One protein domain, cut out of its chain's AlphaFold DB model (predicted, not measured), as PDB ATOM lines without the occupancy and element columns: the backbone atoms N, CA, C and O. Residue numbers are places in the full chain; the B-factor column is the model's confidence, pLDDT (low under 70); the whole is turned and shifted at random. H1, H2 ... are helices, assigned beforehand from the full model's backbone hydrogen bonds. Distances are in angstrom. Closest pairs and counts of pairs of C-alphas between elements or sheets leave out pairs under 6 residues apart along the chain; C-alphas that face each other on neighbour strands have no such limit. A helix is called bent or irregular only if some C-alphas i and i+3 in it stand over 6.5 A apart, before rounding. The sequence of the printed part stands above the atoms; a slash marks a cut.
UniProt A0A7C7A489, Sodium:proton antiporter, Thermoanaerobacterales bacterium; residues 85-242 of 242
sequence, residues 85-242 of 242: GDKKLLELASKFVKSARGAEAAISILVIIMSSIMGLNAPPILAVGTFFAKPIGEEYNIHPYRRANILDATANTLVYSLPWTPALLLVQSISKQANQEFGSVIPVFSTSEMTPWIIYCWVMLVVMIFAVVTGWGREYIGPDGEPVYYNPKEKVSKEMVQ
ATOM      1  N   GLY A  85     -56.401  24.294 -26.788       81.56
ATOM      2  CA  GLY A  85     -55.014  24.667 -26.521       81.56
ATOM      3  C   GLY A  85     -54.492  25.740 -27.475       81.56
ATOM      4  O   GLY A  85     -53.701  26.576 -27.057       81.56
ATOM      5  N   ASP A  86     -55.006  25.783 -28.702       78.81
ATOM      6  CA  ASP A  86     -54.810  26.859 -29.680       78.81
ATOM      7  C   ASP A  86     -55.212  28.232 -29.107       78.81
ATOM      8  O   ASP A  86     -54.429  29.183 -29.146       78.81
ATOM      9  N   LYS A  87     -56.384  28.321 -28.467       82.06
ATOM     10  CA  LYS A  87     -56.893  29.556 -27.849       82.06
ATOM     11  C   LYS A  87     -56.067  29.971 -26.639       82.06
ATOM     12  O   LYS A  87     -55.747  31.147 -26.491       82.06
ATOM     13  N   LYS A  88     -55.689  29.018 -25.779       83.25
ATOM     14  CA  LYS A  88     -54.812  29.295 -24.624       83.25
ATOM     15  C   LYS A  88     -53.417  29.728 -25.055       83.25
ATOM     16  O   LYS A  88     -52.852  30.646 -24.462       83.25
ATOM     17  N   LEU A  89     -52.863  29.081 -26.077       81.94
ATOM     18  CA  LEU A  89     -51.577  29.454 -26.648       81.94
ATOM     19  C   LEU A  89     -51.637  30.873 -27.200       81.94
ATOM     20  O   LEU A  89     -50.722  31.654 -26.959       81.94
ATOM     21  N   LEU A  90     -52.733  31.225 -27.871       80.12
ATOM     22  CA  LEU A  90     -52.946  32.566 -28.385       80.12
ATOM     23  C   LEU A  90     -53.111  33.609 -27.272       80.12
ATOM     24  O   LEU A  90     -52.528  34.688 -27.348       80.12
ATOM     25  N   GLU A  91     -53.840  33.294 -26.200       83.94
ATOM     26  CA  GLU A  91     -53.975  34.178 -25.035       83.94
ATOM     27  C   GLU A  91     -52.619  34.425 -24.347       83.94
ATOM     28  O   GLU A  91     -52.303  35.541 -23.938       83.94
ATOM     29  N   LEU A  92     -51.781  33.391 -24.237       81.94
ATOM     30  CA  LEU A  92     -50.426  33.530 -23.705       81.94
ATOM     31  C   LEU A  92     -49.521  34.307 -24.663       81.94
ATOM     32  O   LEU A  92     -48.797  35.202 -24.229       81.94
ATOM     33  N   ALA A  93     -49.576  34.000 -25.957       79.81
ATOM     34  CA  ALA A  93     -48.764  34.657 -26.969       79.81
ATOM     35  C   ALA A  93     -49.117  36.143 -27.080       79.81
ATOM     36  O   ALA A  93     -48.214  36.969 -27.066       79.81
ATOM     37  N   SER A  94     -50.402  36.501 -27.097       77.06
ATOM     38  CA  SER A  94     -50.887  37.889 -27.190       77.06
ATOM     39  C   SER A  94     -50.491  38.774 -25.999       77.06
ATOM     40  O   SER A  94     -50.393  39.994 -26.144       77.06
ATOM     41  N   LYS A  95     -50.174  38.192 -24.831       78.25
ATOM     42  CA  LYS A  95     -49.601  38.946 -23.696       78.25
ATOM     43  C   LYS A  95     -48.207  39.498 -24.018       78.25
ATOM     44  O   LYS A  95     -47.872  40.596 -23.573       78.25
ATOM     45  N   PHE A  96     -47.418  38.769 -24.811       73.56
ATOM     46  CA  PHE A  96     -46.039  39.126 -25.171       73.56
ATOM     47  C   PHE A  96     -45.910  39.692 -26.591       73.56
ATOM     48  O   PHE A  96     -45.089  40.571 -26.851       73.56
ATOM     49  N   VAL A  97     -46.743  39.220 -27.511       82.44
ATOM     50  CA  VAL A  97     -46.775  39.602 -28.916       82.44
ATOM     51  C   VAL A  97     -47.899  40.612 -29.110       82.44
ATOM     52  O   VAL A  97     -49.069  40.305 -28.942       82.44
ATOM     53  N   LYS A  98     -47.554  41.848 -29.475       77.81
ATOM     54  CA  LYS A  98     -48.543  42.924 -29.693       77.81
ATOM     55  C   LYS A  98     -48.633  43.394 -31.144       77.81
ATOM     56  O   LYS A  98     -49.374  44.319 -31.446       77.81
ATOM     57  N   SER A  99     -47.851  42.802 -32.045       83.50
ATOM     58  CA  SER A  99     -47.799  43.200 -33.454       83.50
ATOM     59  C   SER A  99     -47.414  42.029 -34.352       83.50
ATOM     60  O   SER A  99     -46.765  41.085 -33.897       83.50
ATOM     61  N   ALA A 100     -47.714  42.141 -35.650       82.62
ATOM     62  CA  ALA A 100     -47.262  41.182 -36.659       82.62
ATOM     63  C   ALA A 100     -45.727  41.018 -36.674       82.62
ATOM     64  O   ALA A 100     -45.224  39.919 -36.877       82.62
ATOM     65  N   ARG A 101     -44.970  42.086 -36.367       85.25
ATOM     66  CA  ARG A 101     -43.502  42.025 -36.191       85.25
ATOM     67  C   ARG A 101     -43.115  41.124 -35.021       85.25
ATOM     68  O   ARG A 101     -42.212  40.307 -35.151       85.25
ATOM     69  N   GLY A 102     -43.805  41.266 -33.889       84.94
ATOM     70  CA  GLY A 102     -43.576  40.433 -32.708       84.94
ATOM     71  C   GLY A 102     -43.915  38.963 -32.956       84.94
ATOM     72  O   GLY A 102     -43.213  38.091 -32.457       84.94
ATOM     73  N   ALA A 103     -44.946  38.689 -33.761       87.38
ATOM     74  CA  ALA A 103     -45.336  37.333 -34.134       87.38
ATOM     75  C   ALA A 103     -44.256  36.662 -34.991       87.38
ATOM     76  O   ALA A 103     -43.796  35.570 -34.665       87.38
ATOM     77  N   GLU A 104     -43.793  37.350 -36.039       89.12
ATOM     78  CA  GLU A 104     -42.685  36.884 -36.879       89.12
ATOM     79  C   GLU A 104     -41.405  36.654 -36.062       89.12
ATOM     80  O   GLU A 104     -40.737  35.635 -36.241       89.12
ATOM     81  N   ALA A 105     -41.083  37.557 -35.130       90.12
ATOM     82  CA  ALA A 105     -39.919  37.426 -34.257       90.12
ATOM     83  C   ALA A 105     -40.032  36.231 -33.304       90.12
ATOM     84  O   ALA A 105     -39.079  35.466 -33.175       90.12
ATOM     85  N   ALA A 106     -41.194  36.035 -32.678       90.12
ATOM     86  CA  ALA A 106     -41.431  34.908 -31.785       90.12
ATOM     87  C   ALA A 106     -41.305  33.568 -32.522       90.12
ATOM     88  O   ALA A 106     -40.636  32.664 -32.027       90.12
ATOM     89  N   ILE A 107     -41.884  33.462 -33.727       90.56
ATOM     90  CA  ILE A 107     -41.751  32.273 -34.581       90.56
ATOM     91  C   ILE A 107     -40.277  32.041 -34.918       90.56
ATOM     92  O   ILE A 107     -39.762  30.954 -34.677       90.56
ATOM     93  N   SER A 108     -39.580  33.071 -35.401       92.00
ATOM     94  CA  SER A 108     -38.171  32.979 -35.806       92.00
ATOM     95  C   SER A 108     -37.268  32.501 -34.668       92.00
ATOM     96  O   SER A 108     -36.467  31.590 -34.849       92.00
ATOM     97  N   ILE A 109     -37.406  33.094 -33.479       91.25
ATOM     98  CA  ILE A 109     -36.598  32.747 -32.304       91.25
ATOM     99  C   ILE A 109     -36.886  31.313 -31.863       91.25
ATOM    100  O   ILE A 109     -35.954  30.554 -31.600       91.25
ATOM    101  N   LEU A 110     -38.163  30.925 -31.806       91.12
ATOM    102  CA  LEU A 110     -38.555  29.587 -31.377       91.12
ATOM    103  C   LEU A 110     -38.024  28.509 -32.329       91.12
ATOM    104  O   LEU A 110     -37.498  27.497 -31.866       91.12
ATOM    105  N   VAL A 111     -38.107  28.749 -33.640       93.19
ATOM    106  CA  VAL A 111     -37.549  27.858 -34.665       93.19
ATOM    107  C   VAL A 111     -36.038  27.767 -34.530       93.19
ATOM    108  O   VAL A 111     -35.518  26.663 -34.454       93.19
ATOM    109  N   ILE A 112     -35.333  28.898 -34.438       92.06
ATOM    110  CA  ILE A 112     -33.873  28.914 -34.295       92.06
ATOM    111  C   ILE A 112     -33.441  28.096 -33.079       92.06
ATOM    112  O   ILE A 112     -32.523  27.289 -33.196       92.06
ATOM    113  N   ILE A 113     -34.099  28.263 -31.929       91.50
ATOM    114  CA  ILE A 113     -33.774  27.518 -30.706       91.50
ATOM    115  C   ILE A 113     -34.033  26.020 -30.901       91.50
ATOM    116  O   ILE A 113     -33.142  25.211 -30.647       91.50
ATOM    117  N   MET A 114     -35.222  25.645 -31.381       91.00
ATOM    118  CA  MET A 114     -35.587  24.241 -31.607       91.00
ATOM    119  C   MET A 114     -34.663  23.566 -32.627       91.00
ATOM    120  O   MET A 114     -34.132  22.489 -32.353       91.00
ATOM    121  N   SER A 115     -34.402  24.217 -33.761       91.44
ATOM    122  CA  SER A 115     -33.460  23.747 -34.781       91.44
ATOM    123  C   SER A 115     -32.045  23.640 -34.251       91.44
ATOM    124  O   SER A 115     -31.387  22.637 -34.505       91.44
ATOM    125  N   SER A 116     -31.590  24.599 -33.447       89.56
ATOM    126  CA  SER A 116     -30.258  24.551 -32.841       89.56
ATOM    127  C   SER A 116     -30.093  23.355 -31.901       89.56
ATOM    128  O   SER A 116     -29.070  22.677 -31.944       89.56
ATOM    129  N   ILE A 117     -31.107  23.067 -31.080       88.25
ATOM    130  CA  ILE A 117     -31.092  21.932 -30.147       88.25
ATOM    131  C   ILE A 117     -31.130  20.601 -30.906       88.25
ATOM    132  O   ILE A 117     -30.368  19.694 -30.585       88.25
ATOM    133  N   MET A 118     -32.000  20.479 -31.912       86.50
ATOM    134  CA  MET A 118     -32.178  19.229 -32.661       86.50
ATOM    135  C   MET A 118     -31.091  18.990 -33.719       86.50
ATOM    136  O   MET A 118     -30.891  17.854 -34.139       86.50
ATOM    137  N   GLY A 119     -30.409  20.040 -34.186       85.88
ATOM    138  CA  GLY A 119     -29.419  19.960 -35.265       85.88
ATOM    139  C   GLY A 119     -30.007  19.615 -36.644       85.88
ATOM    140  O   GLY A 119     -29.263  19.203 -37.533       85.88
ATOM    141  N   LEU A 120     -31.326  19.751 -36.814       85.31
ATOM    142  CA  LEU A 120     -32.105  19.381 -38.004       85.31
ATOM    143  C   LEU A 120     -33.158  20.457 -38.311       85.31
ATOM    144  O   LEU A 120     -33.501  21.245 -37.434       85.31
ATOM    145  N   ASN A 121     -33.722  20.454 -39.526       89.00
ATOM    146  CA  ASN A 121     -34.662  21.503 -39.970       89.00
ATOM    147  C   ASN A 121     -36.096  21.012 -40.097       89.00
ATOM    148  O   ASN A 121     -37.007  21.644 -39.571       89.00
ATOM    149  N   ALA A 122     -36.304  19.865 -40.745       86.62
ATOM    150  CA  ALA A 122     -37.650  19.350 -40.978       86.62
ATOM    151  C   ALA A 122     -38.431  19.083 -39.669       86.62
ATOM    152  O   ALA A 122     -39.562  19.567 -39.570       86.62
ATOM    153  N   PRO A 123     -37.860  18.420 -38.636       85.69
ATOM    154  CA  PRO A 123     -38.569  18.184 -37.373       85.69
ATOM    155  C   PRO A 123     -38.997  19.478 -36.649       85.69
ATOM    156  O   PRO A 123     -40.186  19.611 -36.341       85.69
ATOM    157  N   PRO A 124     -38.109  20.475 -36.429       88.62
ATOM    158  CA  PRO A 124     -38.504  21.755 -35.833       88.62
ATOM    159  C   PRO A 124     -39.507  22.555 -36.655       88.62
ATOM    160  O   PRO A 124     -40.447  23.096 -36.078       88.62
ATOM    161  N   ILE A 125     -39.326  22.641 -37.981       90.25
ATOM    162  CA  ILE A 125     -40.244  23.381 -38.861       90.25
ATOM    163  C   ILE A 125     -41.646  22.798 -38.737       90.25
ATOM    164  O   ILE A 125     -42.613  23.543 -38.614       90.25
ATOM    165  N   LEU A 126     -41.762  21.470 -38.736       89.12
ATOM    166  CA  LEU A 126     -43.049  20.807 -38.646       89.12
ATOM    167  C   LEU A 126     -43.710  21.028 -37.283       89.12
ATOM    168  O   LEU A 126     -44.884  21.399 -37.222       89.12
ATOM    169  N   ALA A 127     -42.955  20.859 -36.197       86.38
ATOM    170  CA  ALA A 127     -43.462  21.062 -34.846       86.38
ATOM    171  C   ALA A 127     -43.864  22.529 -34.617       86.38
ATOM    172  O   ALA A 127     -45.022  22.828 -34.336       86.38
ATOM    173  N   VAL A 128     -42.943  23.476 -34.800       89.81
ATOM    174  CA  VAL A 128     -43.211  24.902 -34.558       89.81
ATOM    175  C   VAL A 128     -44.222  25.459 -35.562       89.81
ATOM    176  O   VAL A 128     -45.076  26.270 -35.196       89.81
ATOM    177  N   GLY A 129     -44.169  25.000 -36.811       88.81
ATOM    178  CA  GLY A 129     -45.083  25.396 -37.877       88.81
ATOM    179  C   GLY A 129     -46.540  25.119 -37.531       88.81
ATOM    180  O   GLY A 129     -47.385  26.011 -37.624       88.81
ATOM    181  N   THR A 130     -46.821  23.894 -37.090       85.19
ATOM    182  CA  THR A 130     -48.181  23.435 -36.788       85.19
ATOM    183  C   THR A 130     -48.674  23.903 -35.420       85.19
ATOM    184  O   THR A 130     -49.775  24.439 -35.332       85.19
ATOM    185  N   PHE A 131     -47.856  23.776 -34.370       82.00
ATOM    186  CA  PHE A 131     -48.272  24.112 -33.006       82.00
ATOM    187  C   PHE A 131     -48.321  25.615 -32.724       82.00
ATOM    188  O   PHE A 131     -49.150  26.039 -31.927       82.00
ATOM    189  N   PHE A 132     -47.436  26.421 -33.320       85.31
ATOM    190  CA  PHE A 132     -47.229  27.814 -32.900       85.31
ATOM    191  C   PHE A 132     -47.420  28.823 -34.033       85.31
ATOM    192  O   PHE A 132     -48.171  29.788 -33.895       85.31
ATOM    193  N   ALA A 133     -46.767  28.611 -35.175       86.81
ATOM    194  CA  ALA A 133     -46.747  29.595 -36.254       86.81
ATOM    195  C   ALA A 133     -48.086  29.712 -36.993       86.81
ATOM    196  O   ALA A 133     -48.473  30.814 -37.394       86.81
ATOM    197  N   LYS A 134     -48.810  28.600 -37.165       86.94
ATOM    198  CA  LYS A 134     -50.150  28.598 -37.756       86.94
ATOM    199  C   LYS A 134     -51.159  29.419 -36.926       86.94
ATOM    200  O   LYS A 134     -51.632  30.416 -37.477       86.94
ATOM    201  N   PRO A 135     -51.422  29.114 -35.635       86.12
ATOM    202  CA  PRO A 135     -52.438  29.827 -34.852       86.12
ATOM    203  C   PRO A 135     -52.099  31.307 -34.627       86.12
ATOM    204  O   PRO A 135     -52.949  32.176 -34.795       86.12
ATOM    205  N   ILE A 136     -50.837  31.629 -34.322       86.56
ATOM    206  CA  ILE A 136     -50.407  33.026 -34.147       86.56
ATOM    207  C   ILE A 136     -50.495  33.786 -35.469       86.56
ATOM    208  O   ILE A 136     -50.948  34.926 -35.522       86.56
ATOM    209  N   GLY A 137     -50.068  33.152 -36.556       83.69
ATOM    210  CA  GLY A 137     -50.117  33.740 -37.879       83.69
ATOM    211  C   GLY A 137     -51.523  34.119 -38.340       83.69
ATOM    212  O   GLY A 137     -51.697  35.180 -38.933       83.69
ATOM    213  N   GLU A 138     -52.510  33.272 -38.045       85.12
ATOM    214  CA  GLU A 138     -53.924  33.514 -38.358       85.12
ATOM    215  C   GLU A 138     -54.496  34.687 -37.549       85.12
ATOM    216  O   GLU A 138     -55.178  35.547 -38.113       85.12
ATOM    217  N   GLU A 139     -54.136  34.815 -36.268       83.75
ATOM    218  CA  GLU A 139     -54.576  35.943 -35.435       83.75
ATOM    219  C   GLU A 139     -54.100  37.294 -35.995       83.75
ATOM    220  O   GLU A 139     -54.902  38.210 -36.232       83.75
ATOM    221  N   TYR A 140     -52.800  37.404 -36.293       84.00
ATOM    222  CA  TYR A 140     -52.193  38.625 -36.846       84.00
ATOM    223  C   TYR A 140     -52.367  38.771 -38.365       84.00
ATOM    224  O   TYR A 140     -51.795  39.686 -38.959       84.00
ATOM    225  N   ASN A 141     -53.172  37.906 -38.987       84.12
ATOM    226  CA  ASN A 141     -53.513  37.932 -40.407       84.12
ATOM    227  C   ASN A 141     -52.301  37.857 -41.361       84.12
ATOM    228  O   ASN A 141     -52.311  38.456 -42.436       84.12
ATOM    229  N   ILE A 142     -51.241  37.153 -40.958       85.56
ATOM    230  CA  ILE A 142     -50.009  36.991 -41.739       85.56
ATOM    231  C   ILE A 142     -50.228  35.900 -42.792       85.56
ATOM    232  O   ILE A 142     -50.661  34.786 -42.481       85.56
ATOM    233  N   HIS A 143     -49.882  36.193 -44.043       87.19
ATOM    234  CA  HIS A 143     -50.085  35.281 -45.164       87.19
ATOM    235  C   HIS A 143     -49.341  33.937 -44.949       87.19
ATOM    236  O   HIS A 143     -48.195  33.941 -44.481       87.19
ATOM    237  N   PRO A 144     -49.945  32.763 -45.257       85.81
ATOM    238  CA  PRO A 144     -49.295  31.449 -45.136       85.81
ATOM    239  C   PRO A 144     -47.904  31.379 -45.771       85.81
ATOM    240  O   PRO A 144     -46.991  30.830 -45.160       85.81
ATOM    241  N   TYR A 145     -47.721  31.997 -46.942       86.12
ATOM    242  CA  TYR A 145     -46.431  32.031 -47.633       86.12
ATOM    243  C   TYR A 145     -45.351  32.734 -46.805       86.12
ATOM    244  O   TYR A 145     -44.264  32.197 -46.609       86.12
ATOM    245  N   ARG A 146     -45.669  33.902 -46.231       88.44
ATOM    246  CA  ARG A 146     -44.747  34.649 -45.366       88.44
ATOM    247  C   ARG A 146     -44.357  33.841 -44.132       88.44
ATOM    248  O   ARG A 146     -43.186  33.823 -43.757       88.44
ATOM    249  N   ARG A 147     -45.324  33.157 -43.520       89.19
ATOM    250  CA  ARG A 147     -45.095  32.296 -42.349       89.19
ATOM    251  C   ARG A 147     -44.181  31.128 -42.695       89.19
ATOM    252  O   ARG A 147     -43.204  30.912 -41.987       89.19
ATOM    253  N   ALA A 148     -44.469  30.436 -43.796       88.88
ATOM    254  CA  ALA A 148     -43.663  29.328 -44.296       88.88
ATOM    255  C   ALA A 148     -42.232  29.773 -44.627       88.88
ATOM    256  O   ALA A 148     -41.286  29.120 -44.204       88.88
ATOM    257  N   ASN A 149     -42.065  30.920 -45.291       90.12
ATOM    258  CA  ASN A 149     -40.748  31.458 -45.621       90.12
ATOM    259  C   ASN A 149     -39.937  31.826 -44.369       90.12
ATOM    260  O   ASN A 149     -38.749  31.540 -44.306       90.12
ATOM    261  N   ILE A 150     -40.560  32.428 -43.349       90.75
ATOM    262  CA  ILE A 150     -39.870  32.718 -42.084       90.75
ATOM    263  C   ILE A 150     -39.489  31.425 -41.364       90.75
ATOM    264  O   ILE A 150     -38.343  31.300 -40.940       90.75
ATOM    265  N   LEU A 151     -40.418  30.473 -41.236       91.38
ATOM    266  CA  LEU A 151     -40.163  29.161 -40.632       91.38
ATOM    267  C   LEU A 151     -38.977  28.463 -41.302       91.38
ATOM    268  O   LEU A 151     -38.029  28.076 -40.625       91.38
ATOM    269  N   ASP A 152     -39.013  28.344 -42.627       90.38
ATOM    270  CA  ASP A 152     -37.984  27.653 -43.394       90.38
ATOM    271  C   ASP A 152     -36.649  28.401 -43.340       90.38
ATOM    272  O   ASP A 152     -35.630  27.852 -42.920       90.38
ATOM    273  N   ALA A 153     -36.638  29.693 -43.671       90.00
ATOM    274  CA  ALA A 153     -35.395  30.449 -43.718       90.00
ATOM    275  C   ALA A 153     -34.713  30.519 -42.346       90.00
ATOM    276  O   ALA A 153     -33.498  30.369 -42.287       90.00
ATOM    277  N   THR A 154     -35.464  30.687 -41.248       90.75
ATOM    278  CA  THR A 154     -34.890  30.759 -39.890       90.75
ATOM    279  C   THR A 154     -34.375  29.415 -39.394       90.75
ATOM    280  O   THR A 154     -33.315  29.389 -38.765       90.75
ATOM    281  N   ALA A 155     -35.033  28.306 -39.743       90.25
ATOM    282  CA  ALA A 155     -34.517  26.969 -39.469       90.25
ATOM    283  C   ALA A 155     -33.155  26.757 -40.138       90.25
ATOM    284  O   ALA A 155     -32.247  26.251 -39.496       90.25
ATOM    285  N   ASN A 156     -32.966  27.237 -41.371       87.81
ATOM    286  CA  ASN A 156     -31.724  27.089 -42.140       87.81
ATOM    287  C   ASN A 156     -30.597  28.083 -41.761       87.81
ATOM    288  O   ASN A 156     -29.580  28.149 -42.455       87.81
ATOM    289  N   THR A 157     -30.743  28.862 -40.682       88.56
ATOM    290  CA  THR A 157     -29.713  29.818 -40.235       88.56
ATOM    291  C   THR A 157     -28.657  29.150 -39.347       88.56
ATOM    292  O   THR A 157     -27.760  28.470 -39.839       88.56
ATOM    293  N   LEU A 158     -28.754  29.327 -38.028       83.81
ATOM    294  CA  LEU A 158     -27.735  28.942 -37.054       83.81
ATOM    295  C   LEU A 158     -27.520  27.438 -36.964       83.81
ATOM    296  O   LEU A 158     -26.403  27.035 -36.656       83.81
ATOM    297  N   VAL A 159     -28.539  26.629 -37.271       85.31
ATOM    298  CA  VAL A 159     -28.490  25.166 -37.147       85.31
ATOM    299  C   VAL A 159     -27.202  24.600 -37.736       85.31
ATOM    300  O   VAL A 159     -26.428  23.992 -37.016       85.31
ATOM    301  N   TYR A 160     -26.880  24.911 -38.990       84.00
ATOM    302  CA  TYR A 160     -25.757  24.307 -39.699       84.00
ATOM    303  C   TYR A 160     -24.407  24.820 -39.218       84.00
ATOM    304  O   TYR A 160     -23.395  24.169 -39.447       84.00
ATOM    305  N   SER A 161     -24.383  25.967 -38.537       85.19
ATOM    306  CA  SER A 161     -23.162  26.498 -37.939       85.19
ATOM    307  C   SER A 161     -22.811  25.786 -36.629       85.19
ATOM    308  O   SER A 161     -21.688  25.918 -36.163       85.19
ATOM    309  N   LEU A 162     -23.710  25.011 -36.017       88.12
ATOM    310  CA  LEU A 162     -23.456  24.423 -34.699       88.12
ATOM    311  C   LEU A 162     -22.633  23.129 -34.782       88.12
ATOM    312  O   LEU A 162     -22.931  22.258 -35.606       88.12
ATOM    313  N   PRO A 163     -21.639  22.947 -33.892       84.75
ATOM    314  CA  PRO A 163     -20.604  21.921 -34.032       84.75
ATOM    315  C   PRO A 163     -21.097  20.474 -33.897       84.75
ATOM    316  O   PRO A 163     -20.375  19.554 -34.275       84.75
ATOM    317  N   TRP A 164     -22.298  20.260 -33.360       86.44
ATOM    318  CA  TRP A 164     -22.921  18.939 -33.215       86.44
ATOM    319  C   TRP A 164     -23.818  18.553 -34.395       86.44
ATOM    320  O   TRP A 164     -24.437  17.491 -34.365       86.44
ATOM    321  N   THR A 165     -23.934  19.394 -35.424       87.69
ATOM    322  CA  THR A 165     -24.824  19.076 -36.539       87.69
ATOM    323  C   THR A 165     -24.274  17.986 -37.449       87.69
ATOM    324  O   THR A 165     -23.070  17.966 -37.730       87.69
ATOM    325  N   PRO A 166     -25.148  17.112 -37.989       85.56
ATOM    326  CA  PRO A 166     -24.735  16.059 -38.915       85.56
ATOM    327  C   PRO A 166     -23.949  16.588 -40.119       85.56
ATOM    328  O   PRO A 166     -23.011  15.939 -40.569       85.56
ATOM    329  N   ALA A 167     -24.284  17.788 -40.609       85.69
ATOM    330  CA  ALA A 167     -23.596  18.419 -41.732       85.69
ATOM    331  C   ALA A 167     -22.116  18.710 -41.424       85.69
ATOM    332  O   ALA A 167     -21.243  18.320 -42.198       85.69
ATOM    333  N   LEU A 168     -21.814  19.340 -40.282       87.94
ATOM    334  CA  LEU A 168     -20.429  19.618 -39.887       87.94
ATOM    335  C   LEU A 168     -19.659  18.341 -39.544       87.94
ATOM    336  O   LEU A 168     -18.490  18.215 -39.909       87.94
ATOM    337  N   LEU A 169     -20.311  17.374 -38.896       89.38
ATOM    338  CA  LEU A 169     -19.707  16.074 -38.596       89.38
ATOM    339  C   LEU A 169     -19.348  15.305 -39.877       89.38
ATOM    340  O   LEU A 169     -18.270  14.716 -39.962       89.38
ATOM    341  N   LEU A 170     -20.210  15.360 -40.897       88.81
ATOM    342  CA  LEU A 170     -19.947  14.765 -42.206       88.81
ATOM    343  C   LEU A 170     -18.749  15.433 -42.890       88.81
ATOM    344  O   LEU A 170     -17.839  14.738 -43.333       88.81
ATOM    345  N   VAL A 171     -18.708  16.769 -42.931       87.56
ATOM    346  CA  VAL A 171     -17.582  17.518 -43.518       87.56
ATOM    347  C   VAL A 171     -16.274  17.193 -42.800       87.56
ATOM    348  O   VAL A 171     -15.249  16.977 -43.451       87.56
ATOM    349  N   GLN A 172     -16.299  17.088 -41.470       89.06
ATOM    350  CA  GLN A 172     -15.135  16.678 -40.694       89.06
ATOM    351  C   GLN A 172     -14.690  15.251 -41.046       89.06
ATOM    352  O   GLN A 172     -13.494  15.010 -41.208       89.06
ATOM    353  N   SER A 173     -15.630  14.311 -41.172       88.19
ATOM    354  CA  SER A 173     -15.344  12.922 -41.548       88.19
ATOM    355  C   SER A 173     -14.696  12.834 -42.932       88.19
ATOM    356  O   SER A 173     -13.638  12.225 -43.081       88.19
ATOM    357  N   ILE A 174     -15.262  13.532 -43.922       87.88
ATOM    358  CA  ILE A 174     -14.725  13.588 -45.288       87.88
ATOM    359  C   ILE A 174     -13.332  14.227 -45.292       87.88
ATOM    360  O   ILE A 174     -12.422  13.718 -45.937       87.88
ATOM    361  N   SER A 175     -13.128  15.301 -44.523       87.12
ATOM    362  CA  SER A 175     -11.821  15.965 -44.420       87.12
ATOM    363  C   SER A 175     -10.756  15.046 -43.812       87.12
ATOM    364  O   SER A 175      -9.619  15.032 -44.273       87.12
ATOM    365  N   LYS A 176     -11.122  14.239 -42.803       87.88
ATOM    366  CA  LYS A 176     -10.234  13.222 -42.217       87.88
ATOM    367  C   LYS A 176      -9.872  12.135 -43.224       87.88
ATOM    368  O   LYS A 176      -8.699  11.795 -43.327       87.88
ATOM    369  N   GLN A 177     -10.850  11.619 -43.966       87.06
ATOM    370  CA  GLN A 177     -10.613  10.609 -45.005       87.06
ATOM    371  C   GLN A 177      -9.696  11.155 -46.103       87.06
ATOM    372  O   GLN A 177      -8.703  10.528 -46.455       87.06
ATOM    373  N   ALA A 178      -9.958  12.373 -46.572       87.06
ATOM    374  CA  ALA A 178      -9.135  13.006 -47.590       87.06
ATOM    375  C   ALA A 178      -7.701  13.272 -47.086       87.06
ATOM    376  O   ALA A 178      -6.743  13.055 -47.820       87.06
ATOM    377  N   ASN A 179      -7.517  13.679 -45.826       89.31
ATOM    378  CA  ASN A 179      -6.182  13.817 -45.231       89.31
ATOM    379  C   ASN A 179      -5.420  12.481 -45.161       89.31
ATOM    380  O   ASN A 179      -4.208  12.464 -45.359       89.31
ATOM    381  N   GLN A 180      -6.111  11.361 -44.925       87.56
ATOM    382  CA  GLN A 180      -5.488  10.033 -44.950       87.56
ATOM    383  C   GLN A 180      -5.015   9.638 -46.356       87.56
ATOM    384  O   GLN A 180      -3.973   9.002 -46.484       87.56
ATOM    385  N   GLU A 181      -5.751  10.027 -47.397       88.25
ATOM    386  CA  GLU A 181      -5.449   9.673 -48.788       88.25
ATOM    387  C   GLU A 181      -4.412  10.610 -49.437       88.25
ATOM    388  O   GLU A 181      -3.482  10.157 -50.100       88.25
ATOM    389  N   PHE A 182      -4.533  11.920 -49.208       86.00
ATOM    390  CA  PHE A 182      -3.718  12.962 -49.851       86.00
ATOM    391  C   PHE A 182      -2.663  13.589 -48.918       86.00
ATOM    392  O   PHE A 182      -1.944  14.512 -49.311       86.00
ATOM    393  N   GLY A 183      -2.542  13.095 -47.682       82.25
ATOM    394  CA  GLY A 183      -1.564  13.545 -46.692       82.25
ATOM    395  C   GLY A 183      -1.864  14.921 -46.083       82.25
ATOM    396  O   GLY A 183      -2.968  15.462 -46.167       82.25
ATOM    397  N   SER A 184      -0.842  15.535 -45.474       78.44
ATOM    398  CA  SER A 184      -0.943  16.797 -44.715       78.44
ATOM    399  C   SER A 184      -1.297  18.039 -45.544       78.44
ATOM    400  O   SER A 184      -1.361  19.137 -44.996       78.44
ATOM    401  N   VAL A 185      -1.502  17.889 -46.855       80.12
ATOM    402  CA  VAL A 185      -1.967  18.964 -47.742       80.12
ATOM    403  C   VAL A 185      -3.407  19.361 -47.404       80.12
ATOM    404  O   VAL A 185      -3.789  20.513 -47.598       80.12
ATOM    405  N   ILE A 186      -4.199  18.429 -46.860       81.06
ATOM    406  CA  ILE A 186      -5.595  18.669 -46.491       81.06
ATOM    407  C   ILE A 186      -5.683  18.929 -44.983       81.06
ATOM    408  O   ILE A 186      -5.481  18.001 -44.201       81.06
ATOM    409  N   PRO A 187      -5.978  20.159 -44.536       78.19
ATOM    410  CA  PRO A 187      -6.132  20.445 -43.118       78.19
ATOM    411  C   PRO A 187      -7.398  19.784 -42.561       78.19
ATOM    412  O   PRO A 187      -8.479  19.872 -43.143       78.19
ATOM    413  N   VAL A 188      -7.269  19.140 -41.402       80.69
ATOM    414  CA  VAL A 188      -8.402  18.581 -40.656       80.69
ATOM    415  C   VAL A 188      -8.788  19.574 -39.572       80.69
ATOM    416  O   VAL A 188      -8.076  19.712 -38.581       80.69
ATOM    417  N   PHE A 189      -9.920  20.247 -39.752       80.06
ATOM    418  CA  PHE A 189     -10.455  21.154 -38.737       80.06
ATOM    419  C   PHE A 189     -11.389  20.425 -37.762       80.06
ATOM    420  O   PHE A 189     -12.022  19.412 -38.086       80.06
ATOM    421  N   SER A 190     -11.489  20.949 -36.544       84.69
ATOM    422  CA  SER A 190     -12.549  20.585 -35.605       84.69
ATOM    423  C   SER A 190     -13.880  21.208 -36.036       84.69
ATOM    424  O   SER A 190     -13.908  22.276 -36.647       84.69
ATOM    425  N   THR A 191     -15.010  20.591 -35.683       82.12
ATOM    426  CA  THR A 191     -16.334  21.137 -36.027       82.12
ATOM    427  C   THR A 191     -16.564  22.527 -35.435       82.12
ATOM    428  O   THR A 191     -17.168  23.373 -36.087       82.12
ATOM    429  N   SER A 192     -16.011  22.807 -34.250       83.94
ATOM    430  CA  SER A 192     -16.062  24.131 -33.613       83.94
ATOM    431  C   SER A 192     -15.268  25.200 -34.365       83.94
ATOM    432  O   SER A 192     -15.619  26.376 -34.320       83.94
ATOM    433  N   GLU A 193     -14.200  24.805 -35.055       85.50
ATOM    434  CA  GLU A 193     -13.393  25.719 -35.865       85.50
ATOM    435  C   GLU A 193     -14.077  26.023 -37.194       85.50
ATOM    436  O   GLU A 193     -13.904  27.117 -37.719       85.50
ATOM    437  N   MET A 194     -14.881  25.088 -37.711       84.75
ATOM    438  CA  MET A 194     -15.650  25.245 -38.950       84.75
ATOM    439  C   MET A 194     -16.897  26.126 -38.772       84.75
ATOM    440  O   MET A 194     -17.275  26.830 -39.706       84.75
ATOM    441  N   THR A 195     -17.509  26.130 -37.583       84.19
ATOM    442  CA  THR A 195     -18.690  26.938 -37.216       84.19
ATOM    443  C   THR A 195     -18.698  28.381 -37.761       84.19
ATOM    444  O   THR A 195     -19.681  28.770 -38.401       84.19
ATOM    445  N   PRO A 196     -17.656  29.211 -37.552       84.06
ATOM    446  CA  PRO A 196     -17.649  30.592 -38.043       84.06
ATOM    447  C   PRO A 196     -17.513  30.713 -39.569       84.06
ATOM    448  O   PRO A 196     -17.888  31.740 -40.130       84.06
ATOM    449  N   TRP A 197     -17.008  29.689 -40.261       85.00
ATOM    450  CA  TRP A 197     -16.731  29.743 -41.703       85.00
ATOM    451  C   TRP A 197     -17.947  29.465 -42.584       85.00
ATOM    452  O   TRP A 197     -17.874  29.622 -43.803       85.00
ATOM    453  N   ILE A 198     -19.091  29.104 -42.001       87.44
ATOM    454  CA  ILE A 198     -20.330  28.887 -42.751       87.44
ATOM    455  C   ILE A 198     -21.011  30.236 -43.006       87.44
ATOM    456  O   ILE A 198     -22.058  30.563 -42.449       87.44
ATOM    457  N   ILE A 199     -20.385  31.045 -43.868       87.81
ATOM    458  CA  ILE A 199     -20.770  32.437 -44.154       87.81
ATOM    459  C   ILE A 199     -22.246  32.536 -44.551       87.81
ATOM    460  O   ILE A 199     -22.944  33.435 -44.092       87.81
ATOM    461  N   TYR A 200     -22.739  31.593 -45.358       88.44
ATOM    462  CA  TYR A 200     -24.134  31.565 -45.800       88.44
ATOM    463  C   TYR A 200     -25.128  31.591 -44.628       88.44
ATOM    464  O   TYR A 200     -26.069  32.380 -44.646       88.44
ATOM    465  N   CYS A 201     -24.894  30.796 -43.584       89.00
ATOM    466  CA  CYS A 201     -25.776  30.712 -42.420       89.00
ATOM    467  C   CYS A 201     -25.804  32.013 -41.618       89.00
ATOM    468  O   CYS A 201     -26.873  32.471 -41.213       89.00
ATOM    469  N   TRP A 202     -24.639  32.637 -41.437       88.44
ATOM    470  CA  TRP A 202     -24.515  33.926 -40.758       88.44
ATOM    471  C   TRP A 202     -25.156  35.061 -41.559       88.44
ATOM    472  O   TRP A 202     -25.882  35.879 -40.997       88.44
ATOM    473  N   VAL A 203     -24.951  35.089 -42.877       91.50
ATOM    474  CA  VAL A 203     -25.583  36.075 -43.765       91.50
ATOM    475  C   VAL A 203     -27.100  35.902 -43.760       91.50
ATOM    476  O   VAL A 203     -27.817  36.879 -43.558       91.50
ATOM    477  N   MET A 204     -27.599  34.671 -43.902       90.50
ATOM    478  CA  MET A 204     -29.034  34.385 -43.835       90.50
ATOM    479  C   MET A 204     -29.635  34.783 -42.489       90.50
ATOM    480  O   MET A 204     -30.722  35.354 -42.461       90.50
ATOM    481  N   LEU A 205     -28.925  34.570 -41.376       90.62
ATOM    482  CA  LEU A 205     -29.368  35.031 -40.060       90.62
ATOM    483  C   LEU A 205     -29.557  36.550 -40.030       90.62
ATOM    484  O   LEU A 205     -30.606  37.030 -39.605       90.62
ATOM    485  N   VAL A 206     -28.572  37.308 -40.519       91.12
ATOM    486  CA  VAL A 206     -28.644  38.775 -40.573       91.12
ATOM    487  C   VAL A 206     -29.790  39.235 -41.474       91.12
ATOM    488  O   VAL A 206     -30.560  40.113 -41.080       91.12
ATOM    489  N   VAL A 207     -29.947  38.624 -42.651       92.06
ATOM    490  CA  VAL A 207     -31.034  38.934 -43.590       92.06
ATOM    491  C   VAL A 207     -32.396  38.656 -42.960       92.06
ATOM    492  O   VAL A 207     -33.290  39.495 -43.056       92.06
ATOM    493  N   MET A 208     -32.560  37.531 -42.262       90.94
ATOM    494  CA  MET A 208     -33.823  37.186 -41.613       90.94
ATOM    495  C   MET A 208     -34.131  38.092 -40.423       90.94
ATOM    496  O   MET A 208     -35.263  38.557 -40.299       90.94
ATOM    497  N   ILE A 209     -33.136  38.433 -39.598       89.81
ATOM    498  CA  ILE A 209     -33.299  39.430 -38.530       89.81
ATOM    499  C   ILE A 209     -33.733  40.767 -39.133       89.81
ATOM    500  O   ILE A 209     -34.707  41.364 -38.674       89.81
ATOM    501  N   PHE A 210     -33.067  41.221 -40.197       90.94
ATOM    502  CA  PHE A 210     -33.438  42.443 -40.900       90.94
ATOM    503  C   PHE A 210     -34.867  42.372 -41.456       90.94
ATOM    504  O   PHE A 210     -35.631  43.321 -41.277       90.94
ATOM    505  N   ALA A 211     -35.259  41.264 -42.084       88.50
ATOM    506  CA  ALA A 211     -36.583  41.088 -42.676       88.50
ATOM    507  C   ALA A 211     -37.704  41.086 -41.625       88.50
ATOM    508  O   ALA A 211     -38.746  41.709 -41.835       88.50
ATOM    509  N   VAL A 212     -37.481  40.445 -40.477       87.69
ATOM    510  CA  VAL A 212     -38.422  40.425 -39.347       87.69
ATOM    511  C   VAL A 212     -38.517  41.804 -38.699       87.69
ATOM    512  O   VAL A 212     -39.623  42.316 -38.481       87.69
ATOM    513  N   VAL A 213     -37.365  42.438 -38.439       87.44
ATOM    514  CA  VAL A 213     -37.303  43.778 -37.856       87.44
ATOM    515  C   VAL A 213     -37.985  44.754 -38.791       87.44
ATOM    516  O   VAL A 213     -38.981  45.325 -38.390       87.44
ATOM    517  N   THR A 214     -37.546  44.943 -40.029       84.38
ATOM    518  CA  THR A 214     -38.126  45.948 -40.942       84.38
ATOM    519  C   THR A 214     -39.529  45.608 -41.442       84.38
ATOM    520  O   THR A 214     -40.258  46.505 -41.856       84.38
ATOM    521  N   GLY A 215     -39.945  44.341 -41.368       80.12
ATOM    522  CA  GLY A 215     -41.161  43.859 -42.025       80.12
ATOM    523  C   GLY A 215     -41.020  43.747 -43.542       80.12
ATOM    524  O   GLY A 215     -42.025  43.704 -44.248       80.12
ATOM    525  N   TRP A 216     -39.785  43.711 -44.050       82.00
ATOM    526  CA  TRP A 216     -39.509  43.573 -45.472       82.00
ATOM    527  C   TRP A 216     -40.096  42.267 -46.018       82.00
ATOM    528  O   TRP A 216     -39.801  41.185 -45.506       82.00
ATOM    529  N   GLY A 217     -40.949  42.387 -47.041       78.31
ATOM    530  CA  GLY A 217     -41.655  41.267 -47.668       78.31
ATOM    531  C   GLY A 217     -42.809  40.701 -46.833       78.31
ATOM    532  O   GLY A 217     -43.140  39.529 -46.996       78.31
ATOM    533  N   ARG A 218     -43.372  41.468 -45.888       80.56
ATOM    534  CA  ARG A 218     -44.535  41.025 -45.113       80.56
ATOM    535  C   ARG A 218     -45.806  41.089 -45.954       80.56
ATOM    536  O   ARG A 218     -46.210  42.160 -46.397       80.56
ATOM    537  N   GLU A 219     -46.443  39.938 -46.088       82.44
ATOM    538  CA  GLU A 219     -47.728  39.766 -46.756       82.44
ATOM    539  C   GLU A 219     -48.799  39.410 -45.725       82.44
ATOM    540  O   GLU A 219     -48.555  38.643 -44.787       82.44
ATOM    541  N   TYR A 220     -49.991  39.953 -45.924       81.25
ATOM    542  CA  TYR A 220     -51.193  39.694 -45.146       81.25
ATOM    543  C   TYR A 220     -52.268  39.082 -46.043       81.25
ATOM    544  O   TYR A 220     -52.197  39.180 -47.268       81.25
ATOM    545  N   ILE A 221     -53.272  38.463 -45.429       77.25
ATOM    546  CA  ILE A 221     -54.430  37.940 -46.160       77.25
ATOM    547  C   ILE A 221     -55.403  39.098 -46.419       77.25
ATOM    548  O   ILE A 221     -55.860  39.754 -45.476       77.25
ATOM    549  N   GLY A 222     -55.675  39.375 -47.694       74.00
ATOM    550  CA  GLY A 222     -56.614  40.395 -48.149       74.00
ATOM    551  C   GLY A 222     -58.083  39.980 -47.986       74.00
ATOM    552  O   GLY A 222     -58.363  38.834 -47.634       74.00
ATOM    553  N   PRO A 223     -59.033  40.896 -48.249       66.75
ATOM    554  CA  PRO A 223     -60.472  40.640 -48.106       66.75
ATOM    555  C   PRO A 223     -60.969  39.438 -48.922       66.75
ATOM    556  O   PRO A 223     -61.818  38.691 -48.446       66.75
ATOM    557  N   ASP A 224     -60.379  39.224 -50.101       68.06
ATOM    558  CA  ASP A 224     -60.726  38.146 -51.035       68.06
ATOM    559  C   ASP A 224     -59.749  36.953 -50.967       68.06
ATOM    560  O   ASP A 224     -59.746  36.089 -51.838       68.06
ATOM    561  N   GLY A 225     -58.880  36.902 -49.947       66.25
ATOM    562  CA  GLY A 225     -57.835  35.876 -49.812       66.25
ATOM    563  C   GLY A 225     -56.546  36.156 -50.596       66.25
ATOM    564  O   GLY A 225     -55.576  35.414 -50.452       66.25
ATOM    565  N   GLU A 226     -56.507  37.239 -51.374       77.31
ATOM    566  CA  GLU A 226     -55.330  37.698 -52.124       77.31
ATOM    567  C   GLU A 226     -54.196  38.175 -51.186       77.31
ATOM    568  O   GLU A 226     -54.474  38.783 -50.143       77.31
ATOM    569  N   PRO A 227     -52.913  37.961 -51.530       73.50
ATOM    570  CA  PRO A 227     -51.791  38.460 -50.742       73.50
ATOM    571  C   PRO A 227     -51.693  39.991 -50.852       73.50
ATOM    572  O   PRO A 227     -51.490  40.546 -51.931       73.50
ATOM    573  N   VAL A 228     -51.806  40.694 -49.723       78.56
ATOM    574  CA  VAL A 228     -51.711  42.163 -49.656       78.56
ATOM    575  C   VAL A 228     -50.560  42.615 -48.758       78.56
ATOM    576  O   VAL A 228     -50.311  42.045 -47.701       78.56
ATOM    577  N   TYR A 229     -49.866  43.690 -49.134       74.44
ATOM    578  CA  TYR A 229     -48.740  44.238 -48.354       74.44
ATOM    579  C   TYR A 229     -49.165  45.198 -47.224       74.44
ATOM    580  O   TYR A 229     -48.320  45.759 -46.525       74.44
ATOM    581  N   TYR A 230     -50.470  45.400 -47.027       68.94
ATOM    582  CA  TYR A 230     -51.038  46.212 -45.948       68.94
ATOM    583  C   TYR A 230     -51.925  45.349 -45.052       68.94
ATOM    584  O   TYR A 230     -52.563  44.426 -45.538       68.94
ATOM    585  N   ASN A 231     -52.002  45.657 -43.755       66.06
ATOM    586  CA  ASN A 231     -52.879  44.933 -42.837       66.06
ATOM    587  C   ASN A 231     -54.333  45.439 -42.978       66.06
ATOM    588  O   ASN A 231     -54.611  46.575 -42.579       66.06
ATOM    589  N   PRO A 232     -55.287  44.639 -43.496       59.69
ATOM    590  CA  PRO A 232     -56.668  45.089 -43.673       59.69
ATOM    591  C   PRO A 232     -57.378  45.352 -42.338       59.69
ATOM    592  O   PRO A 232     -58.204  46.259 -42.261       59.69
ATOM    593  N   LYS A 233     -57.010  44.632 -41.263       57.25
ATOM    594  CA  LYS A 233     -57.615  44.790 -39.925       57.25
ATOM    595  C   LYS A 233     -57.316  46.166 -39.305       57.25
ATOM    596  O   LYS A 233     -58.162  46.720 -38.610       57.25
ATOM    597  N   GLU A 234     -56.157  46.763 -39.598       55.19
ATOM    598  CA  GLU A 234     -55.816  48.129 -39.155       55.19
ATOM    599  C   GLU A 234     -56.500  49.220 -39.991       55.19
ATOM    600  O   GLU A 234     -56.710  50.330 -39.501       55.19
ATOM    601  N   LYS A 235     -56.849  48.927 -41.251       47.75
ATOM    602  CA  LYS A 235     -57.463  49.898 -42.167       47.75
ATOM    603  C   LYS A 235     -58.954  50.088 -41.871       47.75
ATOM    604  O   LYS A 235     -59.397  51.220 -41.715       47.75
ATOM    605  N   VAL A 236     -59.683  48.991 -41.646       51.12
ATOM    606  CA  VAL A 236     -61.109  49.016 -41.262       51.12
ATOM    607  C   VAL A 236     -61.314  49.709 -39.905       51.12
ATOM    608  O   VAL A 236     -62.252  50.480 -39.731       51.12
ATOM    609  N   SER A 237     -60.389  49.524 -38.957       45.66
ATOM    610  CA  SER A 237     -60.396  50.239 -37.671       45.66
ATOM    611  C   SER A 237     -60.243  51.758 -37.811       45.66
ATOM    612  O   SER A 237     -60.717  52.478 -36.937       45.66
ATOM    613  N   LYS A 238     -59.563  52.251 -38.850       42.88
ATOM    614  CA  LYS A 238     -59.390  53.691 -39.086       42.88
ATOM    615  C   LYS A 238     -60.544  54.286 -39.888       42.88
ATOM    616  O   LYS A 238     -60.920  55.418 -39.620       42.88
ATOM    617  N   GLU A 239     -61.117  53.521 -40.816       45.41
ATOM    618  CA  GLU A 239     -62.274  53.937 -41.620       45.41
ATOM    619  C   GLU A 239     -63.592  53.933 -40.825       45.41
ATOM    620  O   GLU A 239     -64.470  54.719 -41.136       45.41
ATOM    621  N   MET A 240     -63.730  53.122 -39.767       47.06
ATOM    622  CA  MET A 240     -64.898  53.169 -38.861       47.06
ATOM    623  C   MET A 240     -64.810  54.251 -37.768       47.06
ATOM    624  O   MET A 240     -65.747  54.413 -36.990       47.06
ATOM    625  N   VAL A 241     -63.672  54.943 -37.654       49.12
ATOM    626  CA  VAL A 241     -63.431  56.011 -36.660       49.12
ATOM    627  C   VAL A 241     -63.435  57.405 -37.319       49.12
ATOM    628  O   VAL A 241     -63.371  58.413 -36.616       49.12
ATOM    629  N   GLN A 242     -63.546  57.471 -38.651       39.88
ATOM    630  CA  GLN A 242     -63.825  58.690 -39.421       39.88
ATOM    631  C   GLN A 242     -65.303  58.757 -39.803       39.88
ATOM    632  O   GLN A 242     -65.812  59.897 -39.873       39.88
TER     633      GLN A 242
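This is residues 85 to 242 of the 242 residues of the protein "Sodium:proton antiporter" of Thermoanaerobacterales bacterium (UniProt A0A7C7A489). A bundle of four helices, H2, H3, H4 and H8, makes the body of this long model, with H1 set crosswise on the later part of H3 at one end. At the bundle's other end the short H5 and H7 join it to H6, which lengthens the whole, while residues 234 to 242, with most of H9, stick out as a tail beyond the H1 end. The bundle is up and down, each helix running against the one before it in the chain. The printed part has 158 residues, with nine named helices in the order H1 to H9 and no named strand: all helix. It is loose, with a radius of gyration of the C-alphas of 20.1 A, and spans 77 by 30 by 25 A.

H1 is residues 85 to 96, beginning at C-alpha 85 at (-55.014, 24.667, -26.521). H2 is residues 100 to 118, 26.9 A long, and H3 residues 122 to 139, 24.3 A. H4 is residues 144 to 155, and H5 residues 158 to 161. H6, residues 166 to 185, is 24.6 A long and begins at C-alpha 166 at (-24.735, 16.059, -38.915). H7 is residues 191 to 197. H8, residues 199 to 214, is 22.2 A long. H9 is residues 232 to 239, ending at C-alpha 239 at (-62.274, 53.937, -41.620). H6 is irregular, C-alphas 181 and 184 being 9.4 A apart, with a kink of 79 degrees near residue 179; H3 and H7 are only just irregular, with 6.8 A from C-alpha 131 to 134 and from 193 to 196.

H2 and H3 are a helical hairpin at a shallow tilt of 16 degrees, closest at the C-alphas of Ser 115 and Pro 124, 5.5 A. H3 and H4 are another, at a steep tilt of 39 degrees, closest at Ile 125 and Leu 151, C-alphas 6.0 A apart. H8 touches H2 opposite ways at a shallow tilt of 26 degrees, closest at the C-alphas of Glu 104 and Val 212, 6.1 A. H1 touches H3 about perpendicular, at 75 degrees, closest at the C-alphas of Leu 90 and Ile 136, 6.3 A. H5 touches H7, closest at the C-alphas of Ser 161 and Thr 195, 4.6 A. H6, with residues 168 to 172 alone, touches H7 at 84 degrees, about perpendicular; their closest C-alphas, Leu 168 and Thr 191, are 5.8 A apart. H9 touches no helix. Every O i to N i+4 pair is within hydrogen-bond range in H2, H4 and H8; the counts are 6 of 8 in H1, 11 of 14 in H3, 14 of 16 in H6, 2 of 4 in H9 and 1 of 3 in H7, where 2 of 4 O i to N i+3 pairs are within range, and H5 is too short for such a pair.

The C-alphas farthest apart, Gly 183 and Gln 242, are 77.2 A apart. The printed part has no cut. The link from H8 to H9 is long, 17 residues, and in it residues 220 to 221 pair antiparallel with residues 227 to 228. Mean pLDDT of the printed part is 82.6; residues 223 to 225 and 230 to 242 are under 70.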